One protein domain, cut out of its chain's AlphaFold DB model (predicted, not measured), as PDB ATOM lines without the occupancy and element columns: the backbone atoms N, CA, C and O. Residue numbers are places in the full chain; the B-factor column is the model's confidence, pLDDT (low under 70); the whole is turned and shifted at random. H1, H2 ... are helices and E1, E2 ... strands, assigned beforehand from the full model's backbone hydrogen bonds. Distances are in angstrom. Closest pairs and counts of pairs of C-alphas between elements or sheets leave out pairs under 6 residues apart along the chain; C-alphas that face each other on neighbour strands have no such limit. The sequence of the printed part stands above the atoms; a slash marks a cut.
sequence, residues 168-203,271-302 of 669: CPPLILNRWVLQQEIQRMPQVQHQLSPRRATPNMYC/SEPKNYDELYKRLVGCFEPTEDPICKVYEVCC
ATOM      1  N   CYS A 168     -21.990 111.241 -40.415       47.62
ATOM      2  CA  CYS A 168     -22.898 111.171 -39.263       47.62
ATOM      3  C   CYS A 168     -23.203 112.564 -38.653       47.62
ATOM      4  O   CYS A 168     -22.437 113.507 -38.855       47.62
ATOM      5  N   PRO A 169     -24.351 112.750 -37.972       53.09
ATOM      6  CA  PRO A 169     -25.146 111.748 -37.255       53.09
ATOM      7  C   PRO A 169     -25.998 110.832 -38.155       53.09
ATOM      8  O   PRO A 169     -26.485 111.280 -39.196       53.09
ATOM      9  N   PRO A 170     -26.267 109.571 -37.757       57.41
ATOM     10  CA  PRO A 170     -27.504 108.913 -38.153       57.41
ATOM     11  C   PRO A 170     -28.695 109.778 -37.724       57.41
ATOM     12  O   PRO A 170     -28.904 110.060 -36.543       57.41
ATOM     13  N   LEU A 171     -29.503 110.174 -38.701       64.31
ATOM     14  CA  LEU A 171     -30.837 110.699 -38.454       64.31
ATOM     15  C   LEU A 171     -31.734 109.516 -38.075       64.31
ATOM     16  O   LEU A 171     -32.254 108.807 -38.942       64.31
ATOM     17  N   ILE A 172     -31.868 109.259 -36.772       69.56
ATOM     18  CA  ILE A 172     -32.719 108.183 -36.263       69.56
ATOM     19  C   ILE A 172     -34.154 108.704 -36.217       69.56
ATOM     20  O   ILE A 172     -34.472 109.675 -35.539       69.56
ATOM     21  N   LEU A 173     -35.037 108.043 -36.960       77.38
ATOM     22  CA  LEU A 173     -36.458 108.367 -36.993       77.38
ATOM     23  C   LEU A 173     -37.103 108.063 -35.633       77.38
ATOM     24  O   LEU A 173     -37.340 106.890 -35.316       77.38
ATOM     25  N   ASN A 174     -37.438 109.098 -34.858       80.56
ATOM     26  CA  ASN A 174     -38.187 108.926 -33.621       80.56
ATOM     27  C   ASN A 174     -39.620 108.503 -33.974       80.56
ATOM     28  O   ASN A 174     -40.478 109.296 -34.367       80.56
ATOM     29  N   ARG A 175     -39.876 107.199 -33.834       79.44
ATOM     30  CA  ARG A 175     -41.152 106.571 -34.200       79.44
ATOM     31  C   ARG A 175     -42.333 107.096 -33.387       79.44
ATOM     32  O   ARG A 175     -43.450 107.040 -33.890       79.44
ATOM     33  N   TRP A 176     -42.107 107.585 -32.168       79.94
ATOM     34  CA  TRP A 176     -43.165 108.138 -31.326       79.94
ATOM     35  C   TRP A 176     -43.524 109.562 -31.762       79.94
ATOM     36  O   TRP A 176     -44.699 109.835 -31.995       79.94
ATOM     37  N   VAL A 177     -42.527 110.425 -31.990       83.31
ATOM     38  CA  VAL A 177     -42.739 111.780 -32.540       83.31
ATOM     39  C   VAL A 177     -43.413 111.701 -33.914       83.31
ATOM     40  O   VAL A 177     -44.423 112.363 -34.138       83.31
ATOM     41  N   LEU A 178     -42.955 110.795 -34.788       82.62
ATOM     42  CA  LEU A 178     -43.613 110.522 -36.069       82.62
ATOM     43  C   LEU A 178     -45.080 110.090 -35.895       82.62
ATOM     44  O   LEU A 178     -45.946 110.537 -36.645       82.62
ATOM     45  N   GLN A 179     -45.382 109.211 -34.936       80.31
ATOM     46  CA  GLN A 179     -46.755 108.760 -34.689       80.31
ATOM     47  C   GLN A 179     -47.652 109.870 -34.136       80.31
ATOM     48  O   GLN A 179     -48.833 109.893 -34.482       80.31
ATOM     49  N   GLN A 180     -47.123 110.778 -33.312       81.81
ATOM     50  CA  GLN A 180     -47.844 111.967 -32.845       81.81
ATOM     51  C   GLN A 180     -48.128 112.930 -34.005       81.81
ATOM     52  O   GLN A 180     -49.264 113.369 -34.181       81.81
ATOM     53  N   GLU A 181     -47.133 113.209 -34.848       83.06
ATOM     54  CA  GLU A 181     -47.293 114.148 -35.960       83.06
ATOM     55  C   GLU A 181     -48.207 113.588 -37.063       83.06
ATOM     56  O   GLU A 181     -49.059 114.306 -37.578       83.06
ATOM     57  N   ILE A 182     -48.159 112.279 -37.353       82.50
ATOM     58  CA  ILE A 182     -49.139 111.628 -38.241       82.50
ATOM     59  C   ILE A 182     -50.560 111.664 -37.647       82.50
ATOM     60  O   ILE A 182     -51.515 111.869 -38.393       82.50
ATOM     61  N   GLN A 183     -50.730 111.509 -36.328       80.56
ATOM     62  CA  GLN A 183     -52.050 111.629 -35.681       80.56
ATOM     63  C   GLN A 183     -52.628 113.052 -35.753       80.56
ATOM     64  O   GLN A 183     -53.848 113.208 -35.769       80.56
ATOM     65  N   ARG A 184     -51.775 114.078 -35.862       80.44
ATOM     66  CA  ARG A 184     -52.172 115.472 -36.129       80.44
ATOM     67  C   ARG A 184     -52.547 115.737 -37.594       80.44
ATOM     68  O   ARG A 184     -53.041 116.819 -37.888       80.44
ATOM     69  N   MET A 185     -52.338 114.776 -38.502       81.81
ATOM     70  CA  MET A 185     -52.610 114.909 -39.942       81.81
ATOM     71  C   MET A 185     -53.566 113.810 -40.469       81.81
ATOM     72  O   MET A 185     -53.184 113.007 -41.331       81.81
ATOM     73  N   PRO A 186     -54.805 113.706 -39.941       75.69
ATOM     74  CA  PRO A 186     -55.733 112.628 -40.282       75.69
ATOM     75  C   PRO A 186     -56.215 112.643 -41.744       75.69
ATOM     76  O   PRO A 186     -56.493 111.571 -42.288       75.69
ATOM     77  N   GLN A 187     -56.314 113.798 -42.413       72.25
ATOM     78  CA  GLN A 187     -56.689 113.858 -43.832       72.25
ATOM     79  C   GLN A 187     -55.536 113.367 -44.718       72.25
ATOM     80  O   GLN A 187     -55.764 112.538 -45.605       72.25
ATOM     81  N   VAL A 188     -54.293 113.762 -44.419       76.12
ATOM     82  CA  VAL A 188     -53.090 113.212 -45.074       76.12
ATOM     83  C   VAL A 188     -52.991 111.699 -44.841       76.12
ATOM     84  O   VAL A 188     -52.810 110.939 -45.794       76.12
ATOM     85  N   GLN A 189     -53.192 111.231 -43.603       77.88
ATOM     86  CA  GLN A 189     -53.199 109.802 -43.268       77.88
ATOM     87  C   GLN A 189     -54.289 109.035 -44.040       77.88
ATOM     88  O   GLN A 189     -54.057 107.910 -44.492       77.88
ATOM     89  N   HIS A 190     -55.467 109.636 -44.243       73.50
ATOM     90  CA  HIS A 190     -56.538 109.028 -45.030       73.50
ATOM     91  C   HIS A 190     -56.165 108.911 -46.520       73.50
ATOM     92  O   HIS A 190     -56.452 107.874 -47.132       73.50
ATOM     93  N   GLN A 191     -55.518 109.923 -47.107       71.50
ATOM     94  CA  GLN A 191     -55.081 109.888 -48.510       71.50
ATOM     95  C   GLN A 191     -53.925 108.905 -48.739       71.50
ATOM     96  O   GLN A 191     -53.972 108.124 -49.685       71.50
ATOM     97  N   LEU A 192     -52.943 108.864 -47.832       70.00
ATOM     98  CA  LEU A 192     -51.819 107.919 -47.881       70.00
ATOM     99  C   LEU A 192     -52.208 106.474 -47.500       70.00
ATOM    100  O   LEU A 192     -51.371 105.571 -47.550       70.00
ATOM    101  N   SER A 193     -53.461 106.221 -47.111       74.00
ATOM    102  CA  SER A 193     -53.900 104.878 -46.727       74.00
ATOM    103  C   SER A 193     -53.898 103.910 -47.930       74.00
ATOM    104  O   SER A 193     -54.459 104.229 -48.984       74.00
ATOM    105  N   PRO A 194     -53.384 102.667 -47.795       66.50
ATOM    106  CA  PRO A 194     -53.386 101.689 -48.892       66.50
ATOM    107  C   PRO A 194     -54.780 101.359 -49.454       66.50
ATOM    108  O   PRO A 194     -54.902 100.893 -50.582       66.50
ATOM    109  N   ARG A 195     -55.846 101.630 -48.685       65.19
ATOM    110  CA  ARG A 195     -57.249 101.470 -49.105       65.19
ATOM    111  C   ARG A 195     -57.769 102.602 -50.006       65.19
ATOM    112  O   ARG A 195     -58.828 102.427 -50.599       65.19
ATOM    113  N   ARG A 196     -57.059 103.736 -50.120       62.59
ATOM    114  CA  ARG A 196     -57.285 104.761 -51.160       62.59
ATOM    115  C   ARG A 196     -56.323 104.643 -52.345       62.59
ATOM    116  O   ARG A 196     -56.675 105.077 -53.435       62.59
ATOM    117  N   ALA A 197     -55.181 103.975 -52.189       58.47
ATOM    118  CA  ALA A 197     -54.315 103.650 -53.325       58.47
ATOM    119  C   ALA A 197     -54.998 102.708 -54.345       58.47
ATOM    120  O   ALA A 197     -54.761 102.826 -55.545       58.47
ATOM    121  N   THR A 198     -55.877 101.804 -53.896       58.16
ATOM    122  CA  THR A 198     -56.569 100.840 -54.768       58.16
ATOM    123  C   THR A 198     -57.551 101.450 -55.784       58.16
ATOM    124  O   THR A 198     -57.426 101.091 -56.953       58.16
ATOM    125  N   PRO A 199     -58.492 102.365 -55.454       55.62
ATOM    126  CA  PRO A 199     -59.322 103.014 -56.480       55.62
ATOM    127  C   PRO A 199     -58.497 103.857 -57.467       55.62
ATOM    128  O   PRO A 199     -58.795 103.853 -58.663       55.62
ATOM    129  N   ASN A 200     -57.410 104.491 -57.013       55.34
ATOM    130  CA  ASN A 200     -56.521 105.281 -57.874       55.34
ATOM    131  C   ASN A 200     -55.780 104.435 -58.932       55.34
ATOM    132  O   ASN A 200     -55.306 104.990 -59.919       55.34
ATOM    133  N   MET A 201     -55.711 103.103 -58.790       55.94
ATOM    134  CA  MET A 201     -55.198 102.232 -59.860       55.94
ATOM    135  C   MET A 201     -56.147 102.121 -61.062       55.94
ATOM    136  O   MET A 201     -55.681 101.850 -62.167       55.94
ATOM    137  N   TYR A 202     -57.453 102.325 -60.862       53.47
ATOM    138  CA  TYR A 202     -58.485 102.092 -61.880       53.47
ATOM    139  C   TYR A 202     -59.135 103.374 -62.413       53.47
ATOM    140  O   TYR A 202     -59.765 103.336 -63.467       53.47
ATOM    141  N   CYS A 203     -58.964 104.515 -61.738       46.09
ATOM    142  CA  CYS A 203     -59.431 105.806 -62.237       46.09
ATOM    143  C   CYS A 203     -58.381 106.900 -62.002       46.09
ATOM    144  O   CYS A 203     -58.187 107.365 -60.879       46.09
ATOM    145  N   SER A 271     -52.744 123.636 -39.169       67.31
ATOM    146  CA  SER A 271     -53.305 123.294 -40.479       67.31
ATOM    147  C   SER A 271     -52.615 122.066 -41.073       67.31
ATOM    148  O   SER A 271     -51.387 121.973 -41.045       67.31
ATOM    149  N   GLU A 272     -53.377 121.106 -41.602       76.88
ATOM    150  CA  GLU A 272     -52.777 119.970 -42.308       76.88
ATOM    151  C   GLU A 272     -51.986 120.469 -43.536       76.88
ATOM    152  O   GLU A 272     -52.418 121.430 -44.188       76.88
ATOM    153  N   PRO A 273     -50.818 119.873 -43.844       78.94
ATOM    154  CA  PRO A 273     -50.011 120.291 -44.982       78.94
ATOM    155  C   PRO A 273     -50.761 119.996 -46.283       78.94
ATOM    156  O   PRO A 273     -51.320 118.916 -46.466       78.94
ATOM    157  N   LYS A 274     -50.761 120.963 -47.198       73.56
ATOM    158  CA  LYS A 274     -51.459 120.901 -48.489       73.56
ATOM    159  C   LYS A 274     -50.588 120.257 -49.563       73.56
ATOM    160  O   LYS A 274     -51.105 119.546 -50.421       73.56
ATOM    161  N   ASN A 275     -49.273 120.466 -49.470       77.94
ATOM    162  CA  ASN A 275     -48.275 119.994 -50.430       77.94
ATOM    163  C   ASN A 275     -47.273 119.013 -49.808       77.94
ATOM    164  O   ASN A 275     -46.985 119.060 -48.609       77.94
ATOM    165  N   TYR A 276     -46.677 118.157 -50.646       78.69
ATOM    166  CA  TYR A 276     -45.640 117.209 -50.220       78.69
ATOM    167  C   TYR A 276     -44.426 117.896 -49.577       78.69
ATOM    168  O   TYR A 276     -43.859 117.338 -48.643       78.69
ATOM    169  N   ASP A 277     -44.073 119.116 -49.992       80.25
ATOM    170  CA  ASP A 277     -42.965 119.882 -49.399       80.25
ATOM    171  C   ASP A 277     -43.258 120.347 -47.964       80.25
ATOM    172  O   ASP A 277     -42.360 120.404 -47.124       80.25
ATOM    173  N   GLU A 278     -44.516 120.676 -47.657       81.44
ATOM    174  CA  GLU A 278     -44.948 121.049 -46.303       81.44
ATOM    175  C   GLU A 278     -44.982 119.819 -45.390       81.44
ATOM    176  O   GLU A 278     -44.511 119.874 -44.252       81.44
ATOM    177  N   LEU A 279     -45.467 118.689 -45.917       83.38
ATOM    178  CA  LEU A 279     -45.419 117.396 -45.238       83.38
ATOM    179  C   LEU A 279     -43.965 116.979 -44.968       83.38
ATOM    180  O   LEU A 279     -43.630 116.624 -43.841       83.38
ATOM    181  N   TYR A 280     -43.084 117.076 -45.966       81.38
ATOM    182  CA  TYR A 280     -41.665 116.748 -45.836       81.38
ATOM    183  C   TYR A 280     -40.983 117.603 -44.762       81.38
ATOM    184  O   TYR A 280     -40.313 117.051 -43.894       81.38
ATOM    185  N   LYS A 281     -41.220 118.924 -44.738       84.19
ATOM    186  CA  LYS A 281     -40.681 119.822 -43.698       84.19
ATOM    187  C   LYS A 281     -41.073 119.398 -42.276       84.19
ATOM    188  O   LYS A 281     -40.222 119.443 -41.394       84.19
ATOM    189  N   ARG A 282     -42.313 118.941 -42.047       81.56
ATOM    190  CA  ARG A 282     -42.737 118.407 -40.733       81.56
ATOM    191  C   ARG A 282     -42.104 117.051 -40.423       81.56
ATOM    192  O   ARG A 282     -41.623 116.833 -39.316       81.56
ATOM    193  N   LEU A 283     -42.052 116.153 -41.408       84.00
ATOM    194  CA  LEU A 283     -41.481 114.815 -41.238       84.00
ATOM    195  C   LEU A 283     -39.962 114.830 -41.008       84.00
ATOM    196  O   LEU A 283     -39.468 113.987 -40.268       84.00
ATOM    197  N   VAL A 284     -39.222 115.793 -41.571       81.94
ATOM    198  CA  VAL A 284     -37.784 115.988 -41.294       81.94
ATOM    199  C   VAL A 284     -37.535 116.300 -39.813       81.94
ATOM    200  O   VAL A 284     -36.580 115.783 -39.243       81.94
ATOM    201  N   GLY A 285     -38.432 117.043 -39.155       76.25
ATOM    202  CA  GLY A 285     -38.371 117.299 -37.709       76.25
ATOM    203  C   GLY A 285     -38.616 116.070 -36.820       76.25
ATOM    204  O   GLY A 285     -38.415 116.150 -35.615       76.25
ATOM    205  N   CYS A 286     -39.025 114.927 -37.386       81.38
ATOM    206  CA  CYS A 286     -39.203 113.666 -36.652       81.38
ATOM    207  C   CYS A 286     -37.917 112.816 -36.576       81.38
ATOM    208  O   CYS A 286     -37.957 111.688 -36.078       81.38
ATOM    209  N   PHE A 287     -36.795 113.308 -37.111       80.19
ATOM    210  CA  PHE A 287     -35.504 112.625 -37.086       80.19
ATOM    211  C   PHE A 287     -34.559 113.285 -36.081       80.19
ATOM    212  O   PHE A 287     -34.206 114.452 -36.223       80.19
ATOM    213  N   GLU A 288     -34.104 112.514 -35.099       72.38
ATOM    214  CA  GLU A 288     -33.182 112.986 -34.070       72.38
ATOM    215  C   GLU A 288     -31.726 112.666 -34.461       72.38
ATOM    216  O   GLU A 288     -31.418 111.517 -34.810       72.38
ATOM    217  N   PRO A 289     -30.810 113.651 -34.416       66.19
ATOM    218  CA  PRO A 289     -29.390 113.415 -34.635       66.19
ATOM    219  C   PRO A 289     -28.795 112.695 -33.419       66.19
ATOM    220  O   PRO A 289     -28.608 113.293 -32.365       66.19
ATOM    221  N   THR A 290     -28.484 111.406 -33.563       59.94
ATOM    222  CA  THR A 290     -27.843 110.616 -32.495       59.94
ATOM    223  C   THR A 290     -26.344 110.479 -32.763       59.94
ATOM    224  O   THR A 290     -25.940 110.280 -33.907       59.94
ATOM    225  N   GLU A 291     -25.493 110.551 -31.737       58.28
ATOM    226  CA  GLU A 291     -24.058 110.278 -31.895       58.28
ATOM    227  C   GLU A 291     -23.779 108.769 -31.989       58.28
ATOM    228  O   GLU A 291     -23.729 108.069 -30.978       58.28
ATOM    229  N   ASP A 292     -23.546 108.259 -33.200       58.94
ATOM    230  CA  ASP A 292     -23.184 106.851 -33.391       58.94
ATOM    231  C   ASP A 292     -21.751 106.569 -32.882       58.94
ATOM    232  O   ASP A 292     -20.790 107.186 -33.367       58.94
ATOM    233  N   PRO A 293     -21.535 105.585 -31.985       64.31
ATOM    234  CA  PRO A 293     -20.189 105.217 -31.540       64.31
ATOM    235  C   PRO A 293     -19.344 104.637 -32.686       64.31
ATOM    236  O   PRO A 293     -18.126 104.807 -32.709       64.31
ATOM    237  N   ILE A 294     -19.987 104.018 -33.684       65.06
ATOM    238  CA  ILE A 294     -19.334 103.509 -34.900       65.06
ATOM    239  C   ILE A 294     -18.732 104.663 -35.714       65.06
ATOM    240  O   ILE A 294     -17.625 104.534 -36.239       65.06
ATOM    241  N   CYS A 295     -19.402 105.818 -35.769       65.38
ATOM    242  CA  CYS A 295     -18.883 106.988 -36.473       65.38
ATOM    243  C   CYS A 295     -17.647 107.558 -35.771       65.38
ATOM    244  O   CYS A 295     -16.680 107.887 -36.448       65.38
ATOM    245  N   LYS A 296     -17.603 107.561 -34.430       64.31
ATOM    246  CA  LYS A 296     -16.394 107.934 -33.667       64.31
ATOM    247  C   LYS A 296     -15.208 107.004 -33.971       64.31
ATOM    248  O   LYS A 296     -14.084 107.477 -34.116       64.31
ATOM    249  N   VAL A 297     -15.446 105.703 -34.156       69.00
ATOM    250  CA  VAL A 297     -14.405 104.756 -34.610       69.00
ATOM    251  C   VAL A 297     -13.974 105.041 -36.057       69.00
ATOM    252  O   VAL A 297     -12.779 105.029 -36.352       69.00
ATOM    253  N   TYR A 298     -14.910 105.355 -36.957       64.44
ATOM    254  CA  TYR A 298     -14.608 105.713 -38.350       64.44
ATOM    255  C   TYR A 298     -13.827 107.036 -38.469       64.44
ATOM    256  O   TYR A 298     -12.908 107.136 -39.280       64.44
ATOM    257  N   GLU A 299     -14.127 108.026 -37.625       67.75
ATOM    258  CA  GLU A 299     -13.385 109.290 -37.519       67.75
ATOM    259  C   GLU A 299     -11.900 109.056 -37.197       67.75
ATOM    260  O   GLU A 299     -11.036 109.698 -37.790       67.75
ATOM    261  N   VAL A 300     -11.606 108.123 -36.283       70.31
ATOM    262  CA  VAL A 300     -10.243 107.783 -35.839       70.31
ATOM    263  C   VAL A 300      -9.519 106.871 -36.838       70.31
ATOM    264  O   VAL A 300      -8.316 107.022 -37.047       70.31
ATOM    265  N   CYS A 301     -10.235 105.927 -37.455       71.19
ATOM    266  CA  CYS A 301      -9.654 104.891 -38.312       71.19
ATOM    267  C   CYS A 301      -9.504 105.319 -39.784       71.19
ATOM    268  O   CYS A 301      -8.526 104.958 -40.436       71.19
ATOM    269  N   CYS A 302     -10.468 106.074 -40.323       71.00
ATOM    270  CA  CYS A 302     -10.631 106.246 -41.771       71.00
ATOM    271  C   CYS A 302     -10.528 107.695 -42.273       71.00
ATOM    272  O   CYS A 302     -10.482 107.901 -43.487       71.00
TER     273      CYS A 302
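What this domain is: This is residues 168 to 203 and 271 to 302 of the 669 residues of a protein of Drosophila bipectinata (UniProt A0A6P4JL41). A long, open string of short helices is tied at one point by a small two-stranded ladder, E1 with E2, and has no compact core. Helix H5 makes one end of the long axis; past the ladder the two stretches lead on into H1 and H4, and from H1 the chain steps on through H2 and H3 to the other end, where residues 189 to 203 stick out. The printed part has 68 residues with five named helices and two named strands, in the order E1, H1, H2, H3, H4, E2, H5, and its class is mostly helix. The sheet, in the order E1 - E2, is antiparallel. The whole is extended, with a radius of gyration of the C-alphas of 17.3 A, and only just elongated, spanning 55 by 28 by 20 A.

How they stand to each other: Strand E1, residues 171 to 173, and strand E2, residues 287 to 289, are antiparallel neighbours at 142 degrees between their directions. N 172 and O 288 are 3.0 A apart and N 288 and O 172 are 2.9 A apart, both within hydrogen-bond range. A tight link leads from E1 to H1, residues 175 to 183. H1 and H4, residues 276 to 284, only just touch, with 3 pairs of C-alphas within 8 A; the closest are those of Leu 178 and Leu 283, 7.0 A apart. They run opposite ways at a tilt of 35.4 degrees, only just steep. H2, residues 186 to 191, is close to H1 but not clearly touching it, the closest C-alphas being those of Ile 182 and Gln 189 at 6.7 A, and is about perpendicular to it at 87 degrees. H3, residues 194 to 200, is close to H2 but not clearly touching it, the closest C-alphas being those of His 190 and Arg 196 at 7.5 A; they run the same way at a steep tilt of 46 degrees. H5, residues 293 to 302, touches no helix. Every O i to N i+4 pair is within hydrogen-bond range in H1, H2, H4 and H5; in H3 0 of 3 are, beside 2 of 4 O i to N i+3 pairs.

Where its parts are: E1 begins at C-alpha 171, (-30.837, 110.699, -38.454). H1 is 12.1 A long from first to last C-alpha, H2 8.7 A and H3 10.2 A. H4 measures 12.0 A and begins at C-alpha 276, (-45.640, 117.209, -50.220). E1 is 6.3 A long and E2 6.6 A. H5, the longest helix by residues, is 14.0 A long and ends at C-alpha 302, (-10.631, 106.246, -41.771).

The domain as a whole: The two C-alphas farthest apart are those of Cys 203 and Val 300, at 55.9 A. Residues 204 to 270 are not printed, and C-alphas 203 and 271 are 28.6 A apart across this cut. The links that are printed whole are tight. The mean pLDDT of the printed part is 71.4, and residues 168 to 172, 194 to 203, 271 and 289 to 299 are under 70.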